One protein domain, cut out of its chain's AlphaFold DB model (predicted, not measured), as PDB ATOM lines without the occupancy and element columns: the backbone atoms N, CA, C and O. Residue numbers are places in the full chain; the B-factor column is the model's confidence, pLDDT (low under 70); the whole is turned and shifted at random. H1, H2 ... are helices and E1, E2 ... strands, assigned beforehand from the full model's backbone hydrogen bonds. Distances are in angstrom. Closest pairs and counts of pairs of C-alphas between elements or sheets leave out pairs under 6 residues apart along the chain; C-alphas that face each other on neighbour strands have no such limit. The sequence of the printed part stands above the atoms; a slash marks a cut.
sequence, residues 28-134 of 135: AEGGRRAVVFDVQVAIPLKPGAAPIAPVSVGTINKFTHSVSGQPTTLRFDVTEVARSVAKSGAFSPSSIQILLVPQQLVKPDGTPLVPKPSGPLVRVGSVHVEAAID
ATOM      1  N   ALA A  28      30.281   2.866 -50.404       62.59
ATOM      2  CA  ALA A  28      29.255   3.475 -51.242       62.59
ATOM      3  C   ALA A  28      29.099   2.683 -52.546       62.59
ATOM      4  O   ALA A  28      29.519   3.127 -53.608       62.59
ATOM      5  N   GLU A  29      28.487   1.501 -52.495       58.38
ATOM      6  CA  GLU A  29      28.028   0.872 -53.737       58.38
ATOM      7  C   GLU A  29      26.713   1.523 -54.185       58.38
ATOM      8  O   GLU A  29      25.751   1.563 -53.426       58.38
ATOM      9  N   GLY A  30      26.643   2.026 -55.421       52.56
ATOM     10  CA  GLY A  30      25.377   2.265 -56.130       52.56
ATOM     11  C   GLY A  30      24.452   3.393 -55.638       52.56
ATOM     12  O   GLY A  30      23.239   3.251 -55.778       52.56
ATOM     13  N   GLY A  31      24.967   4.502 -55.088       54.75
ATOM     14  CA  GLY A  31      24.191   5.738 -54.851       54.75
ATOM     15  C   GLY A  31      24.039   6.172 -53.383       54.75
ATOM     16  O   GLY A  31      24.741   5.683 -52.499       54.75
ATOM     17  N   ARG A  32      23.129   7.129 -53.115       60.09
ATOM     18  CA  ARG A  32      22.832   7.657 -51.764       60.09
ATOM     19  C   ARG A  32      22.166   6.577 -50.898       60.09
ATOM     20  O   ARG A  32      20.943   6.508 -50.836       60.09
ATOM     21  N   ARG A  33      22.952   5.737 -50.226       67.12
ATOM     22  CA  ARG A  33      22.432   4.728 -49.288       67.12
ATOM     23  C   ARG A  33      22.546   5.238 -47.859       67.12
ATOM     24  O   ARG A  33      23.515   5.912 -47.522       67.12
ATOM     25  N   ALA A  34      21.555   4.939 -47.032       69.69
ATOM     26  CA  ALA A  34      21.657   5.105 -45.590       69.69
ATOM     27  C   ALA A  34      21.979   3.746 -44.975       69.69
ATOM     28  O   ALA A  34      21.385   2.730 -45.333       69.69
ATOM     29  N   VAL A  35      22.951   3.747 -44.081       74.25
ATOM     30  CA  VAL A  35      23.351   2.600 -43.290       74.25
ATOM     31  C   VAL A  35      22.912   2.871 -41.866       74.25
ATOM     32  O   VAL A  35      23.331   3.869 -41.271       74.25
ATOM     33  N   VAL A  36      22.064   1.982 -41.354       78.69
ATOM     34  CA  VAL A  36      21.535   2.069 -40.000       78.69
ATOM     35  C   VAL A  36      21.861   0.785 -39.248       78.69
ATOM     36  O   VAL A  36      21.530  -0.304 -39.712       78.69
ATOM     37  N   PHE A  37      22.527   0.917 -38.105       84.31
ATOM     38  CA  PHE A  37      22.765  -0.179 -37.170       84.31
ATOM     39  C   PHE A  37      22.362   0.254 -35.775       84.31
ATOM     40  O   PHE A  37      22.796   1.317 -35.332       84.31
ATOM     41  N   ASP A  38      21.634  -0.595 -35.064       87.62
ATOM     42  CA  ASP A  38      21.537  -0.453 -33.618       87.62
ATOM     43  C   ASP A  38      22.729  -1.138 -32.963       87.62
ATOM     44  O   ASP A  38      23.104  -2.261 -33.312       87.62
ATOM     45  N   VAL A  39      23.330  -0.437 -32.012       89.81
ATOM     46  CA  VAL A  39      24.425  -0.932 -31.192       89.81
ATOM     47  C   VAL A  39      23.831  -1.346 -29.866       89.81
ATOM     48  O   VAL A  39      23.289  -0.526 -29.125       89.81
ATOM     49  N   GLN A  40      23.921  -2.637 -29.579       92.62
ATOM     50  CA  GLN A  40      23.464  -3.206 -28.325       92.62
ATOM     51  C   GLN A  40      24.642  -3.826 -27.588       92.62
ATOM     52  O   GLN A  40      25.585  -4.328 -28.203       92.62
ATOM     53  N   VAL A  41      24.581  -3.811 -26.262       90.19
ATOM     54  CA  VAL A  41      25.593  -4.432 -25.411       90.19
ATOM     55  C   VAL A  41      24.958  -5.397 -24.436       90.19
ATOM     56  O   VAL A  41      23.884  -5.148 -23.891       90.19
ATOM     57  N   ALA A  42      25.643  -6.507 -24.211       88.06
ATOM     58  CA  ALA A  42      25.218  -7.536 -23.289       88.06
ATOM     59  C   ALA A  42      26.414  -7.929 -22.413       88.06
ATOM     60  O   ALA A  42      27.470  -8.321 -22.914       88.06
ATOM     61  N   ILE A  43      26.271  -7.775 -21.096       82.88
ATOM     62  CA  ILE A  43      27.361  -7.992 -20.137       82.88
ATOM     63  C   ILE A  43      27.030  -9.239 -19.301       82.88
ATOM     64  O   ILE A  43      26.002  -9.261 -18.622       82.88
ATOM     65  N   PRO A  44      27.846 -10.305 -19.341       78.44
ATOM     66  CA  PRO A  44      27.652 -11.463 -18.480       78.44
ATOM     67  C   PRO A  44      27.925 -11.115 -17.014       78.44
ATOM     68  O   PRO A  44      28.863 -10.387 -16.698       78.44
ATOM     69  N   LEU A  45      27.117 -11.679 -16.110       74.31
ATOM     70  CA  LEU A  45      27.255 -11.463 -14.663       74.31
ATOM     71  C   LEU A  45      28.550 -12.066 -14.103       74.31
ATOM     72  O   LEU A  45      29.133 -11.529 -13.171       74.31
ATOM     73  N   LYS A  46      28.993 -13.189 -14.673       73.12
ATOM     74  CA  LYS A  46      30.229 -13.888 -14.308       73.12
ATOM     75  C   LYS A  46      30.857 -14.535 -15.547       73.12
ATOM     76  O   LYS A  46      30.130 -14.807 -16.509       73.12
ATOM     77  N   PRO A  47      32.165 -14.840 -15.534       72.19
ATOM     78  CA  PRO A  47      32.816 -15.540 -16.637       72.19
ATOM     79  C   PRO A  47      32.088 -16.847 -16.989       72.19
ATOM     80  O   PRO A  47      31.754 -17.638 -16.107       72.19
ATOM     81  N   GLY A  48      31.810 -17.057 -18.278       70.69
ATOM     82  CA  GLY A  48      31.119 -18.250 -18.783       70.69
ATOM     83  C   GLY A  48      29.601 -18.290 -18.558       70.69
ATOM     84  O   GLY A  48      28.961 -19.245 -18.993       70.69
ATOM     85  N   ALA A  49      29.000 -17.285 -17.911       75.88
ATOM     86  CA  ALA A  49      27.545 -17.168 -17.854       75.88
ATOM     87  C   ALA A  49      26.970 -16.624 -19.166       75.88
ATOM     88  O   ALA A  49      27.632 -15.878 -19.891       75.88
ATOM     89  N   ALA A  50      25.704 -16.955 -19.428       76.19
ATOM     90  CA  ALA A  50      24.947 -16.281 -20.470       76.19
ATOM     91  C   ALA A  50      24.902 -14.768 -20.173       76.19
ATOM     92  O   ALA A  50      24.742 -14.374 -19.010       76.19
ATOM     93  N   PRO A  51      25.069 -13.918 -21.196       72.00
ATOM     94  CA  PRO A  51      24.924 -12.482 -21.031       72.00
ATOM     95  C   PRO A  51      23.488 -12.132 -20.619       72.00
ATOM     96  O   PRO A  51      22.543 -12.857 -20.942       72.00
ATOM     97  N   ILE A  52      23.317 -11.008 -19.915       78.19
ATOM     98  CA  ILE A  52      21.979 -10.439 -19.706       78.19
ATOM     99  C   ILE A  52      21.330 -10.081 -21.051       78.19
ATOM    100  O   ILE A  52      22.012 -10.012 -22.076       78.19
ATOM    101  N   ALA A  53      20.020  -9.816 -21.047       84.56
ATOM    102  CA  ALA A  53      19.335  -9.305 -22.232       84.56
ATOM    103  C   ALA A  53      20.090  -8.083 -22.805       84.56
ATOM    104  O   ALA A  53      20.437  -7.185 -22.028       84.56
ATOM    105  N   PRO A  54      20.370  -8.043 -24.124       88.12
ATOM    106  CA  PRO A  54      21.071  -6.923 -24.737       88.12
ATOM    107  C   PRO A  54      20.346  -5.597 -24.499       88.12
ATOM    108  O   PRO A  54      19.124  -5.509 -24.611       88.12
ATOM    109  N   VAL A  55      21.117  -4.556 -24.199       89.88
ATOM    110  CA  VAL A  55      20.625  -3.192 -23.996       89.88
ATOM    111  C   VAL A  55      21.091  -2.333 -25.162       89.88
ATOM    112  O   VAL A  55      22.276  -2.335 -25.488       89.88
ATOM    113  N   SER A  56      20.174  -1.596 -25.791       90.88
ATOM    114  CA  SER A  56      20.533  -0.626 -26.830       90.88
ATOM    115  C   SER A  56      21.276   0.561 -26.222       90.88
ATOM    116  O   SER A  56      20.816   1.144 -25.242       90.88
ATOM    117  N   VAL A  57      22.421   0.910 -26.806       91.25
ATOM    118  CA  VAL A  57      23.301   2.000 -26.345       91.25
ATOM    119  C   VAL A  57      23.506   3.081 -27.398       91.25
ATOM    120  O   VAL A  57      24.125   4.108 -27.130       91.25
ATOM    121  N   GLY A  58      22.973   2.879 -28.601       90.50
ATOM    122  CA  GLY A  58      22.963   3.899 -29.635       90.50
ATOM    123  C   GLY A  58      22.650   3.342 -31.011       90.50
ATOM    124  O   GLY A  58      22.552   2.134 -31.211       90.50
ATOM    125  N   THR A  59      22.544   4.250 -31.976       86.69
ATOM    126  CA  THR A  59      22.318   3.914 -33.381       86.69
ATOM    127  C   THR A  59      23.384   4.589 -34.237       86.69
ATOM    128  O   THR A  59      23.639   5.789 -34.123       86.69
ATOM    129  N   ILE A  60      24.003   3.823 -35.129       83.12
ATOM    130  CA  ILE A  60      24.831   4.344 -36.214       83.12
ATOM    131  C   ILE A  60      23.882   4.682 -37.352       83.12
ATOM    132  O   ILE A  60      23.278   3.777 -37.910       83.12
ATOM    133  N   ASN A  61      23.759   5.957 -37.712       79.69
ATOM    134  CA  ASN A  61      23.010   6.383 -38.892       79.69
ATOM    135  C   ASN A  61      23.916   7.233 -39.783       79.69
ATOM    136  O   ASN A  61      24.290   8.352 -39.421       79.69
ATOM    137  N   LYS A  62      24.320   6.681 -40.930       73.25
ATOM    138  CA  LYS A  62      25.233   7.347 -41.865       73.25
ATOM    139  C   LYS A  62      24.754   7.202 -43.299       73.25
ATOM    140  O   LYS A  62      24.421   6.113 -43.756       73.25
ATOM    141  N   PHE A  63      24.799   8.304 -44.038       67.38
ATOM    142  CA  PHE A  63      24.607   8.291 -45.480       67.38
ATOM    143  C   PHE A  63      25.941   7.993 -46.179       67.38
ATOM    144  O   PHE A  63      26.878   8.783 -46.097       67.38
ATOM    145  N   THR A  64      26.033   6.866 -46.885       65.06
ATOM    146  CA  THR A  64      27.278   6.324 -47.462       65.06
ATOM    147  C   THR A  64      27.951   7.264 -48.459       65.06
ATOM    148  O   THR A  64      29.173   7.302 -48.529       65.06
ATOM    149  N   HIS A  65      27.181   8.072 -49.191       61.50
ATOM    150  CA  HIS A  65      27.709   9.054 -50.144       61.50
ATOM    151  C   HIS A  65      28.431  10.239 -49.481       61.50
ATOM    152  O   HIS A  65      29.189  10.931 -50.148       61.50
ATOM    153  N   SER A  66      28.194  10.484 -48.189       55.78
ATOM    154  CA  SER A  66      28.798  11.598 -47.447       55.78
ATOM    155  C   SER A  66      30.099  11.217 -46.739       55.78
ATOM    156  O   SER A  66      30.835  12.104 -46.327       55.78
ATOM    157  N   VAL A  67      30.369   9.918 -46.565       58.69
ATOM    158  CA  VAL A  67      31.473   9.409 -45.726       58.69
ATOM    159  C   VAL A  67      32.212   8.225 -46.358       58.69
ATOM    160  O   VAL A  67      32.909   7.479 -45.669       58.69
ATOM    161  N   SER A  68      32.041   7.999 -47.664       65.38
ATOM    162  CA  SER A  68      32.659   6.847 -48.322       65.38
ATOM    163  C   SER A  68      34.181   6.903 -48.215       65.38
ATOM    164  O   SER A  68      34.796   7.915 -48.542       65.38
ATOM    165  N   GLY A  69      34.776   5.807 -47.740       66.56
ATOM    166  CA  GLY A  69      36.227   5.666 -47.606       66.56
ATOM    167  C   GLY A  69      36.872   6.481 -46.479       66.56
ATOM    168  O   GLY A  69      38.072   6.335 -46.271       66.56
ATOM    169  N   GLN A  70      36.116   7.294 -45.732       74.12
ATOM    170  CA  GLN A  70      36.652   8.018 -44.578       74.12
ATOM    171  C   GLN A  70      36.498   7.176 -43.303       74.12
ATOM    172  O   GLN A  70      35.365   6.843 -42.939       74.12
ATOM    173  N   PRO A  71      37.604   6.821 -42.620       81.62
ATOM    174  CA  PRO A  71      37.528   6.117 -41.348       81.62
ATOM    175  C   PRO A  71      36.850   7.011 -40.308       81.62
ATOM    176  O   PRO A  71      37.144   8.200 -40.191       81.62
ATOM    177  N   THR A  72      35.902   6.438 -39.572       85.75
ATOM    178  CA  THR A  72      35.185   7.110 -38.488       85.75
ATOM    179  C   THR A  72      35.337   6.309 -37.204       85.75
ATOM    180  O   THR A  72      35.171   5.092 -37.217       85.75
ATOM    181  N   THR A  73      35.566   7.006 -36.094       89.81
ATOM    182  CA  THR A  73      35.490   6.443 -34.744       89.81
ATOM    183  C   THR A  73      34.135   6.761 -34.128       89.81
ATOM    184  O   THR A  73      33.679   7.907 -34.177       89.81
ATOM    185  N   LEU A  74      33.494   5.766 -33.519       90.38
ATOM    186  CA  LEU A  74      32.279   5.947 -32.724       90.38
ATOM    187  C   LEU A  74      32.505   5.438 -31.304       90.38
ATOM    188  O   LEU A  74      33.093   4.379 -31.100       90.38
ATOM    189  N   ARG A  75      32.013   6.197 -30.322       92.38
ATOM    190  CA  ARG A  75      32.131   5.884 -28.894       92.38
ATOM    191  C   ARG A  75      30.731   5.805 -28.297       92.38
ATOM    192  O   ARG A  75      29.950   6.740 -28.454       92.38
ATOM    193  N   PHE A  76      30.434   4.703 -27.621       92.44
ATOM    194  CA  PHE A  76      29.150   4.444 -26.972       92.44
ATOM    195  C   PHE A  76      29.364   4.349 -25.468       92.44
ATOM    196  O   PHE A  76      30.166   3.534 -25.011       92.44
ATOM    197  N   ASP A  77      28.672   5.192 -24.706       91.62
ATOM    198  CA  ASP A  77      28.713   5.146 -23.247       91.62
ATOM    199  C   ASP A  77      27.901   3.948 -22.746       91.62
ATOM    200  O   ASP A  77      26.708   3.822 -23.018       91.62
ATOM    201  N   VAL A  78      28.570   3.052 -22.026       90.00
ATOM    202  CA  VAL A  78      27.978   1.835 -21.455       90.00
ATOM    203  C   VAL A  78      28.083   1.819 -19.930       90.00
ATOM    204  O   VAL A  78      27.843   0.790 -19.294       90.00
ATOM    205  N   THR A  79      28.429   2.960 -19.329       87.88
ATOM    206  CA  THR A  79      28.706   3.102 -17.898       87.88
ATOM    207  C   THR A  79      27.516   2.667 -17.050       87.88
ATOM    208  O   THR A  79      27.667   1.850 -16.145       87.88
ATOM    209  N   GLU A  80      26.314   3.156 -17.358       87.62
ATOM    210  CA  GLU A  80      25.108   2.812 -16.594       87.62
ATOM    211  C   GLU A  80      24.689   1.349 -16.781       87.62
ATOM    212  O   GLU A  80      24.234   0.713 -15.828       87.62
ATOM    213  N   VAL A  81      24.916   0.769 -17.967       85.81
ATOM    214  CA  VAL A  81      24.667  -0.663 -18.204       85.81
ATOM    215  C   VAL A  81      25.599  -1.501 -17.331       85.81
ATOM    216  O   VAL A  81      25.144  -2.382 -16.604       85.81
ATOM    217  N   ALA A  82      26.892  -1.175 -17.328       81.62
ATOM    218  CA  ALA A  82      27.881  -1.826 -16.482       81.62
ATOM    219  C   ALA A  82      27.565  -1.662 -14.987       81.62
ATOM    220  O   ALA A  82      27.593  -2.648 -14.255       81.62
ATOM    221  N   ARG A  83      27.185  -0.461 -14.527       81.88
ATOM    222  CA  ARG A  83      26.778  -0.219 -13.128       81.88
ATOM    223  C   ARG A  83      25.527  -1.001 -12.738       81.88
ATOM    224  O   ARG A  83      25.460  -1.508 -11.623       81.88
ATOM    225  N   SER A  84      24.539  -1.097 -13.625       81.19
ATOM    226  CA  SER A  84      23.311  -1.863 -13.381       81.19
ATOM    227  C   SER A  84      23.615  -3.350 -13.185       81.19
ATOM    228  O   SER A  84      23.171  -3.958 -12.211       81.19
ATOM    229  N   VAL A  85      24.468  -3.911 -14.046       77.75
ATOM    230  CA  VAL A  85      24.963  -5.289 -13.906       77.75
ATOM    231  C   VAL A  85      25.826  -5.436 -12.656       77.75
ATOM    232  O   VAL A  85      25.764  -6.462 -11.988       77.75
ATOM    233  N   ALA A  86      26.576  -4.401 -12.275       75.69
ATOM    234  CA  ALA A  86      27.395  -4.460 -11.076       75.69
ATOM    235  C   ALA A  86      26.592  -4.497  -9.773       75.69
ATOM    236  O   ALA A  86      26.998  -5.128  -8.799       75.69
ATOM    237  N   LYS A  87      25.430  -3.841  -9.761       75.81
ATOM    238  CA  LYS A  87      24.504  -3.845  -8.624       75.81
ATOM    239  C   LYS A  87      23.766  -5.177  -8.458       75.81
ATOM    240  O   LYS A  87      23.268  -5.440  -7.368       75.81
ATOM    241  N   SER A  88      23.666  -6.003  -9.503       70.88
ATOM    242  CA  SER A  88      22.863  -7.236  -9.485       70.88
ATOM    243  C   SER A  88      23.599  -8.480  -8.963       70.88
ATOM    244  O   SER A  88      22.983  -9.536  -8.825       70.88
ATOM    245  N   GLY A  89      24.885  -8.380  -8.620       61.75
ATOM    246  CA  GLY A  89      25.676  -9.482  -8.064       61.75
ATOM    247  C   GLY A  89      27.154  -9.354  -8.418       61.75
ATOM    248  O   GLY A  89      27.556  -8.330  -8.953       61.75
ATOM    249  N   ALA A  90      27.965 -10.376  -8.104       54.81
ATOM    250  CA  ALA A  90      29.429 -10.374  -8.240       54.81
ATOM    251  C   ALA A  90      29.914  -9.973  -9.648       54.81
ATOM    252  O   ALA A  90      30.154 -10.818 -10.505       54.81
ATOM    253  N   PHE A  91      30.067  -8.668  -9.856       55.97
ATOM    254  CA  PHE A  91      30.492  -8.044 -11.095       55.97
ATOM    255  C   PHE A  91      31.950  -8.369 -11.365       55.97
ATOM    256  O   PHE A  91      32.861  -7.749 -10.819       55.97
ATOM    257  N   SER A  92      32.174  -9.354 -12.217       56.88
ATOM    258  CA  SER A  92      33.488  -9.621 -12.783       56.88
ATOM    259  C   SER A  92      33.314  -9.814 -14.284       56.88
ATOM    260  O   SER A  92      33.390 -10.947 -14.771       56.88
ATOM    261  N   PRO A  93      32.975  -8.746 -15.038       58.66
ATOM    262  CA  PRO A  93      32.859  -8.875 -16.475       58.66
ATOM    263  C   PRO A  93      34.258  -9.132 -17.029       58.66
ATOM    264  O   PRO A  93      35.071  -8.228 -17.187       58.66
ATOM    265  N   SER A  94      34.547 -10.390 -17.339       66.38
ATOM    266  CA  SER A  94      35.721 -10.745 -18.133       66.38
ATOM    267  C   SER A  94      35.536 -10.394 -19.613       66.38
ATOM    268  O   SER A  94      36.483 -10.483 -20.388       66.38
ATOM    269  N   SER A  95      34.316 -10.031 -20.027       75.88
ATOM    270  CA  SER A  95      33.969  -9.700 -21.409       75.88
ATOM    271  C   SER A  95      32.716  -8.823 -21.486       75.88
ATOM    272  O   SER A  95      31.889  -8.820 -20.575       75.88
ATOM    273  N   ILE A  96      32.575  -8.100 -22.596       81.62
ATOM    274  CA  ILE A  96      31.357  -7.392 -23.008       81.62
ATOM    275  C   ILE A  96      31.023  -7.906 -24.404       81.62
ATOM    276  O   ILE A  96      31.891  -7.923 -25.276       81.62
ATOM    277  N   GLN A  97      29.783  -8.337 -24.621       86.50
ATOM    278  CA  GLN A  97      29.311  -8.683 -25.955       86.50
ATOM    279  C   GLN A  97      28.712  -7.444 -26.606       86.50
ATOM    280  O   GLN A  97      27.885  -6.759 -26.005       86.50
ATOM    281  N   ILE A  98      29.136  -7.169 -27.834       87.12
ATOM    282  CA  ILE A  98      28.678  -6.030 -28.625       87.12
ATOM    283  C   ILE A  98      27.951  -6.599 -29.834       87.12
ATOM    284  O   ILE A  98      28.525  -7.365 -30.609       87.12
ATOM    285  N   LEU A  99      26.678  -6.245 -29.975       88.12
ATOM    286  CA  LEU A  99      25.835  -6.666 -31.080       88.12
ATOM    287  C   LEU A  99      25.592  -5.461 -31.987       88.12
ATOM    288  O   LEU A  99      25.053  -4.443 -31.552       88.12
ATOM    289  N   LEU A 100      25.979  -5.595 -33.252       85.56
ATOM    290  CA  LEU A 100      25.652  -4.640 -34.307       85.56
ATOM    291  C   LEU A 100      24.481  -5.201 -35.102       85.56
ATOM    292  O   LEU A 100      24.642  -6.144 -35.878       85.56
ATOM    293  N   VAL A 101      23.295  -4.643 -34.881       84.38
ATOM    294  CA  VAL A 101      22.051  -5.121 -35.487       84.38
ATOM    295  C   VAL A 101      21.736  -4.253 -36.705       84.38
ATOM    296  O   VAL A 101      21.375  -3.087 -36.529       84.38
ATOM    297  N   PRO A 102      21.889  -4.762 -37.942       78.38
ATOM    298  CA  PRO A 102      21.545  -3.998 -39.133       78.38
ATOM    299  C   PRO A 102      20.045  -3.715 -39.152       78.38
ATOM    300  O   PRO A 102      19.232  -4.632 -39.053       78.38
ATOM    301  N   GLN A 103      19.688  -2.449 -39.334       76.38
ATOM    302  CA  GLN A 103      18.308  -2.026 -39.503       76.38
ATOM    303  C   GLN A 103      18.005  -1.873 -40.991       76.38
ATOM    304  O   GLN A 103      18.658  -1.111 -41.711       76.38
ATOM    305  N   GLN A 104      16.999  -2.606 -41.467       71.38
ATOM    306  CA  GLN A 104      16.480  -2.406 -42.811       71.38
ATOM    307  C   GLN A 104      15.545  -1.202 -42.792       71.38
ATOM    308  O   GLN A 104      14.498  -1.215 -42.151       71.38
ATOM    309  N   LEU A 105      15.912  -0.161 -43.531       70.06
ATOM    310  CA  LEU A 105      15.007   0.949 -43.776       70.06
ATOM    311  C   LEU A 105      13.854   0.443 -44.646       70.06
ATOM    312  O   LEU A 105      14.067   0.042 -45.791       70.06
ATOM    313  N   VAL A 106      12.645   0.450 -44.095       72.94
ATOM    314  CA  VAL A 106      11.400   0.067 -44.769       72.94
ATOM    315  C   VAL A 106      10.432   1.244 -44.755       72.94
ATOM    316  O   VAL A 106      10.434   2.064 -43.837       72.94
ATOM    317  N   LYS A 107       9.609   1.351 -45.795       75.38
ATOM    318  CA  LYS A 107       8.439   2.228 -45.795       75.38
ATOM    319  C   LYS A 107       7.410   1.713 -44.777       75.38
ATOM    320  O   LYS A 107       7.446   0.533 -44.427       75.38
ATOM    321  N   PRO A 108       6.436   2.545 -44.363       75.38
ATOM    322  CA  PRO A 108       5.320   2.092 -43.527       75.38
ATOM    323  C   PRO A 108       4.522   0.921 -44.127       75.38
ATOM    324  O   PRO A 108       3.928   0.148 -43.386       75.38
ATOM    325  N   ASP A 109       4.533   0.774 -45.457       85.50
ATOM    326  CA  ASP A 109       3.903  -0.336 -46.189       85.50
ATOM    327  C   ASP A 109       4.731  -1.642 -46.193       85.50
ATOM    328  O   ASP A 109       4.329  -2.629 -46.805       85.50
ATOM    329  N   GLY A 110       5.889  -1.661 -45.520       75.00
ATOM    330  CA  GLY A 110       6.791  -2.812 -45.436       75.00
ATOM    331  C   GLY A 110       7.762  -2.954 -46.612       75.00
ATOM    332  O   GLY A 110       8.652  -3.803 -46.569       75.00
ATOM    333  N   THR A 111       7.660  -2.114 -47.644       80.62
ATOM    334  CA  THR A 111       8.580  -2.149 -48.787       80.62
ATOM    335  C   THR A 111       9.965  -1.650 -48.366       80.62
ATOM    336  O   THR A 111      10.072  -0.537 -47.838       80.62
ATOM    337  N   PRO A 112      11.056  -2.391 -48.637       70.31
ATOM    338  CA  PRO A 112      12.411  -1.901 -48.408       70.31
ATOM    339  C   PRO A 112      12.674  -0.576 -49.129       70.31
ATOM    340  O   PRO A 112      12.465  -0.459 -50.336       70.31
ATOM    341  N   LEU A 113      13.176   0.418 -48.397       67.50
ATOM    342  CA  LEU A 113      13.615   1.697 -48.959       67.50
ATOM    343  C   LEU A 113      14.893   1.545 -49.792       67.50
ATOM    344  O   LEU A 113      15.163   2.375 -50.656       67.50
ATOM    345  N   VAL A 114      15.675   0.493 -49.541       63.94
ATOM    346  CA  VAL A 114      16.923   0.204 -50.251       63.94
ATOM    347  C   VAL A 114      16.974  -1.292 -50.599       63.94
ATOM    348  O   VAL A 114      16.678  -2.119 -49.730       63.94
ATOM    349  N   PRO A 115      17.347  -1.668 -51.841       63.66
ATOM    350  CA  PRO A 115      17.573  -3.061 -52.216       63.66
ATOM    351  C   PRO A 115      18.617  -3.734 -51.320       63.66
ATOM    352  O   PRO A 115      19.559  -3.086 -50.854       63.66
ATOM    353  N   LYS A 116      18.479  -5.050 -51.115       60.31
ATOM    354  CA  LYS A 116      19.450  -5.839 -50.348       60.31
ATOM    355  C   LYS A 116      20.838  -5.718 -51.003       60.31
ATOM    356  O   LYS A 116      20.945  -5.942 -52.209       60.31
ATOM    357  N   PRO A 117      21.888  -5.348 -50.251       56.44
ATOM    358  CA  PRO A 117      23.217  -5.160 -50.819       56.44
ATOM    359  C   PRO A 117      23.823  -6.484 -51.301       56.44
ATOM    360  O   PRO A 117      23.602  -7.536 -50.700       56.44
ATOM    361  N   SER A 118      24.617  -6.404 -52.370       57.69
ATOM    362  CA  SER A 118      25.408  -7.503 -52.943       57.69
ATOM    363  C   SER A 118      26.763  -7.710 -52.254       57.69
ATOM    364  O   SER A 118      27.430  -8.705 -52.525       57.69
ATOM    365  N   GLY A 119      27.166  -6.797 -51.362       62.22
ATOM    366  CA  GLY A 119      28.456  -6.815 -50.673       62.22
ATOM    367  C   GLY A 119      28.426  -6.130 -49.297       62.22
ATOM    368  O   GLY A 119      27.388  -5.601 -48.882       62.22
ATOM    369  N   PRO A 120      29.551  -6.150 -48.556       64.69
ATOM    370  CA  PRO A 120      29.642  -5.558 -47.224       64.69
ATOM    371  C   PRO A 120      29.528  -4.026 -47.285       64.69
ATOM    372  O   PRO A 120      30.360  -3.338 -47.878       64.69
ATOM    373  N   LEU A 121      28.490  -3.485 -46.640       72.62
ATOM    374  CA  LEU A 121      28.234  -2.039 -46.577       72.62
ATOM    375  C   LEU A 121      29.075  -1.317 -45.519       72.62
ATOM    376  O   LEU A 121      29.270  -0.106 -45.621       72.62
ATOM    377  N   VAL A 122      29.547  -2.046 -44.508       77.94
ATOM    378  CA  VAL A 122      30.343  -1.517 -43.397       77.94
ATOM    379  C   VAL A 122      31.479  -2.463 -43.086       77.94
ATOM    380  O   VAL A 122      31.286  -3.677 -43.018       77.94
ATOM    381  N   ARG A 123      32.646  -1.882 -42.842       82.56
ATOM    382  CA  ARG A 123      33.785  -2.550 -42.232       82.56
ATOM    383  C   ARG A 123      34.137  -1.812 -40.950       82.56
ATOM    384  O   ARG A 123      34.210  -0.590 -40.953       82.56
ATOM    385  N   VAL A 124      34.347  -2.563 -39.877       85.44
ATOM    386  CA  VAL A 124      34.867  -2.061 -38.600       85.44
ATOM    387  C   VAL A 124      36.283  -2.605 -38.466       85.44
ATOM    388  O   VAL A 124      36.479  -3.806 -38.665       85.44
ATOM    389  N   GLY A 125      37.266  -1.738 -38.225       87.56
ATOM    390  CA  GLY A 125      38.664  -2.158 -38.120       87.56
ATOM    391  C   GLY A 125      38.956  -2.809 -36.774       87.56
ATOM    392  O   GLY A 125      39.459  -3.931 -36.730       87.56
ATOM    393  N   SER A 126      38.572  -2.140 -35.687       90.56
ATOM    394  CA  SER A 126      38.730  -2.654 -34.329       90.56
ATOM    395  C   SER A 126      37.563  -2.279 -33.427       90.56
ATOM    396  O   SER A 126      36.854  -1.296 -33.639       90.56
ATOM    397  N   VAL A 127      37.371  -3.108 -32.404       88.94
ATOM    398  CA  VAL A 127      36.411  -2.880 -31.330       88.94
ATOM    399  C   VAL A 127      37.135  -3.088 -30.013       88.94
ATOM    400  O   VAL A 127      37.704  -4.158 -29.784       88.94
ATOM    401  N   HIS A 128      37.116  -2.082 -29.147       88.56
ATOM    402  CA  HIS A 128      37.733  -2.154 -27.826       88.56
ATOM    403  C   HIS A 128      36.904  -1.414 -26.783       88.56
ATOM    404  O   HIS A 128      35.936  -0.716 -27.088       88.56
ATOM    405  N   VAL A 129      37.263  -1.622 -25.520       86.56
ATOM    406  CA  VAL A 129      36.605  -1.002 -24.372       86.56
ATOM    407  C   VAL A 129      37.590  -0.045 -23.723       86.56
ATOM    408  O   VAL A 129      38.723  -0.423 -23.431       86.56
ATOM    409  N   GLU A 130      37.154   1.183 -23.477       89.38
ATOM    410  CA  GLU A 130      37.916   2.179 -22.731       89.38
ATOM    411  C   GLU A 130      37.250   2.417 -21.378       89.38
ATOM    412  O   GLU A 130      36.072   2.762 -21.300       89.38
ATOM    413  N   ALA A 131      38.012   2.227 -20.304       83.00
ATOM    414  CA  ALA A 131      37.577   2.485 -18.941       83.00
ATOM    415  C   ALA A 131      38.392   3.637 -18.353       83.00
ATOM    416  O   ALA A 131      39.623   3.603 -18.389       83.00
ATOM    417  N   ALA A 132      37.714   4.616 -17.759       78.69
ATOM    418  CA  ALA A 132      38.346   5.477 -16.770       78.69
ATOM    419  C   ALA A 132      38.130   4.837 -15.398       78.69
ATOM    420  O   ALA A 132      37.015   4.439 -15.060       78.69
ATOM    421  N   ILE A 133      39.203   4.710 -14.629       64.75
ATOM    422  CA  ILE A 133      39.176   4.217 -13.254       64.75
ATOM    423  C   ILE A 133      39.684   5.382 -12.412       64.75
ATOM    424  O   ILE A 133      40.779   5.881 -12.686       64.75
ATOM    425  N   ASP A 134      38.877   5.857 -11.459       59.12
ATOM    426  CA  ASP A 134      39.368   6.854 -10.503       59.12
ATOM    427  C   ASP A 134      40.515   6.246  -9.692       59.12
ATOM    428  O   ASP A 134      40.480   5.055  -9.370       59.12
TER     429      ASP A 134
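Overview. This is residues 28 to 134 of the 135 residues of an uncharacterized protein of Undibacterium sp. YM2 (UniProt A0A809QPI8). A strongly twisted sheet of three strands, with E1 between E2 and E4, has two further strands set loosely off one of its faces: E3 stands off the E2 side of the sheet, and E5 stands farther out from the sheet, near E3. H2 grazes the sheet at one end, the short H1 is at the other, and the long link of residues 104 to 125 loops away from the end of E4 before returning to E5. The printed part has 107 residues, with elements in the order E1, E2, H1, E3, H2, E4, E5; the sheet's order is E2, E1, E4, antiparallel throughout. The class is mixed, helices and strands, and under half of the residues are in named elements. The whole is loose, with a radius of gyration of the C-alphas of 17.0 A, and only just elongated, spanning 49 by 33 by 21 A.

Arrangement. E1, residues 34 to 42, is the inner strand. E2, residues 55 to 63, forms a hairpin with it, antiparallel at 163 degrees; N 39 and O 58 are 2.8 A apart, within hydrogen-bond range. H1, residues 64 to 67, is only just not on the sheet, with 4 pairs of C-alphas within 10 A. E3, residues 72 to 77, pairs with no named strand; its closest C-alphas to E2 are those of Phe 76 and Val 57, 6.4 A apart. E3 and E1 are only just apart, at 8.3 A. H2, residues 79 to 87, is on the sheet but only grazes it, with residues 80 to 85; every O i to N i+4 pair in H2 is within hydrogen-bond range, and H1 is too short for such a pair. E4, residues 97 to 103, is antiparallel to E1 at 152 degrees; N 40 and O 99 are 2.9 A apart, within hydrogen-bond range. E5, residues 126 to 132, pairs with no named strand; it is near E3, with 9 pairs of C-alphas within 10 A, and apart from E4.

Along the chain. E1 begins at C-alpha 34, (21.657, 5.105, -45.590), and is 25.9 A long; E2 is 24.7 A long. H1 measures 5.5 A, E3 16.7 A and H2 12.3 A from first to last C-alpha. E4 is 18.7 A long, and E5 is 19.4 A long, ending at C-alpha 132, (38.346, 5.477, -16.770).

Size, cuts and confidence. The C-alphas of Asp 109 and Asp 134, the two farthest apart, are 50.8 A from each other. The printed part has no cut. The links E1 to E2 and E4 to E5 are long, with 12 and 22 residues. The mean pLDDT of the printed part is 76.3; 30 residues are under 70, namely 28 to 34, 63 to 69, 89 to 94, 113 to 120 and 133 to 134.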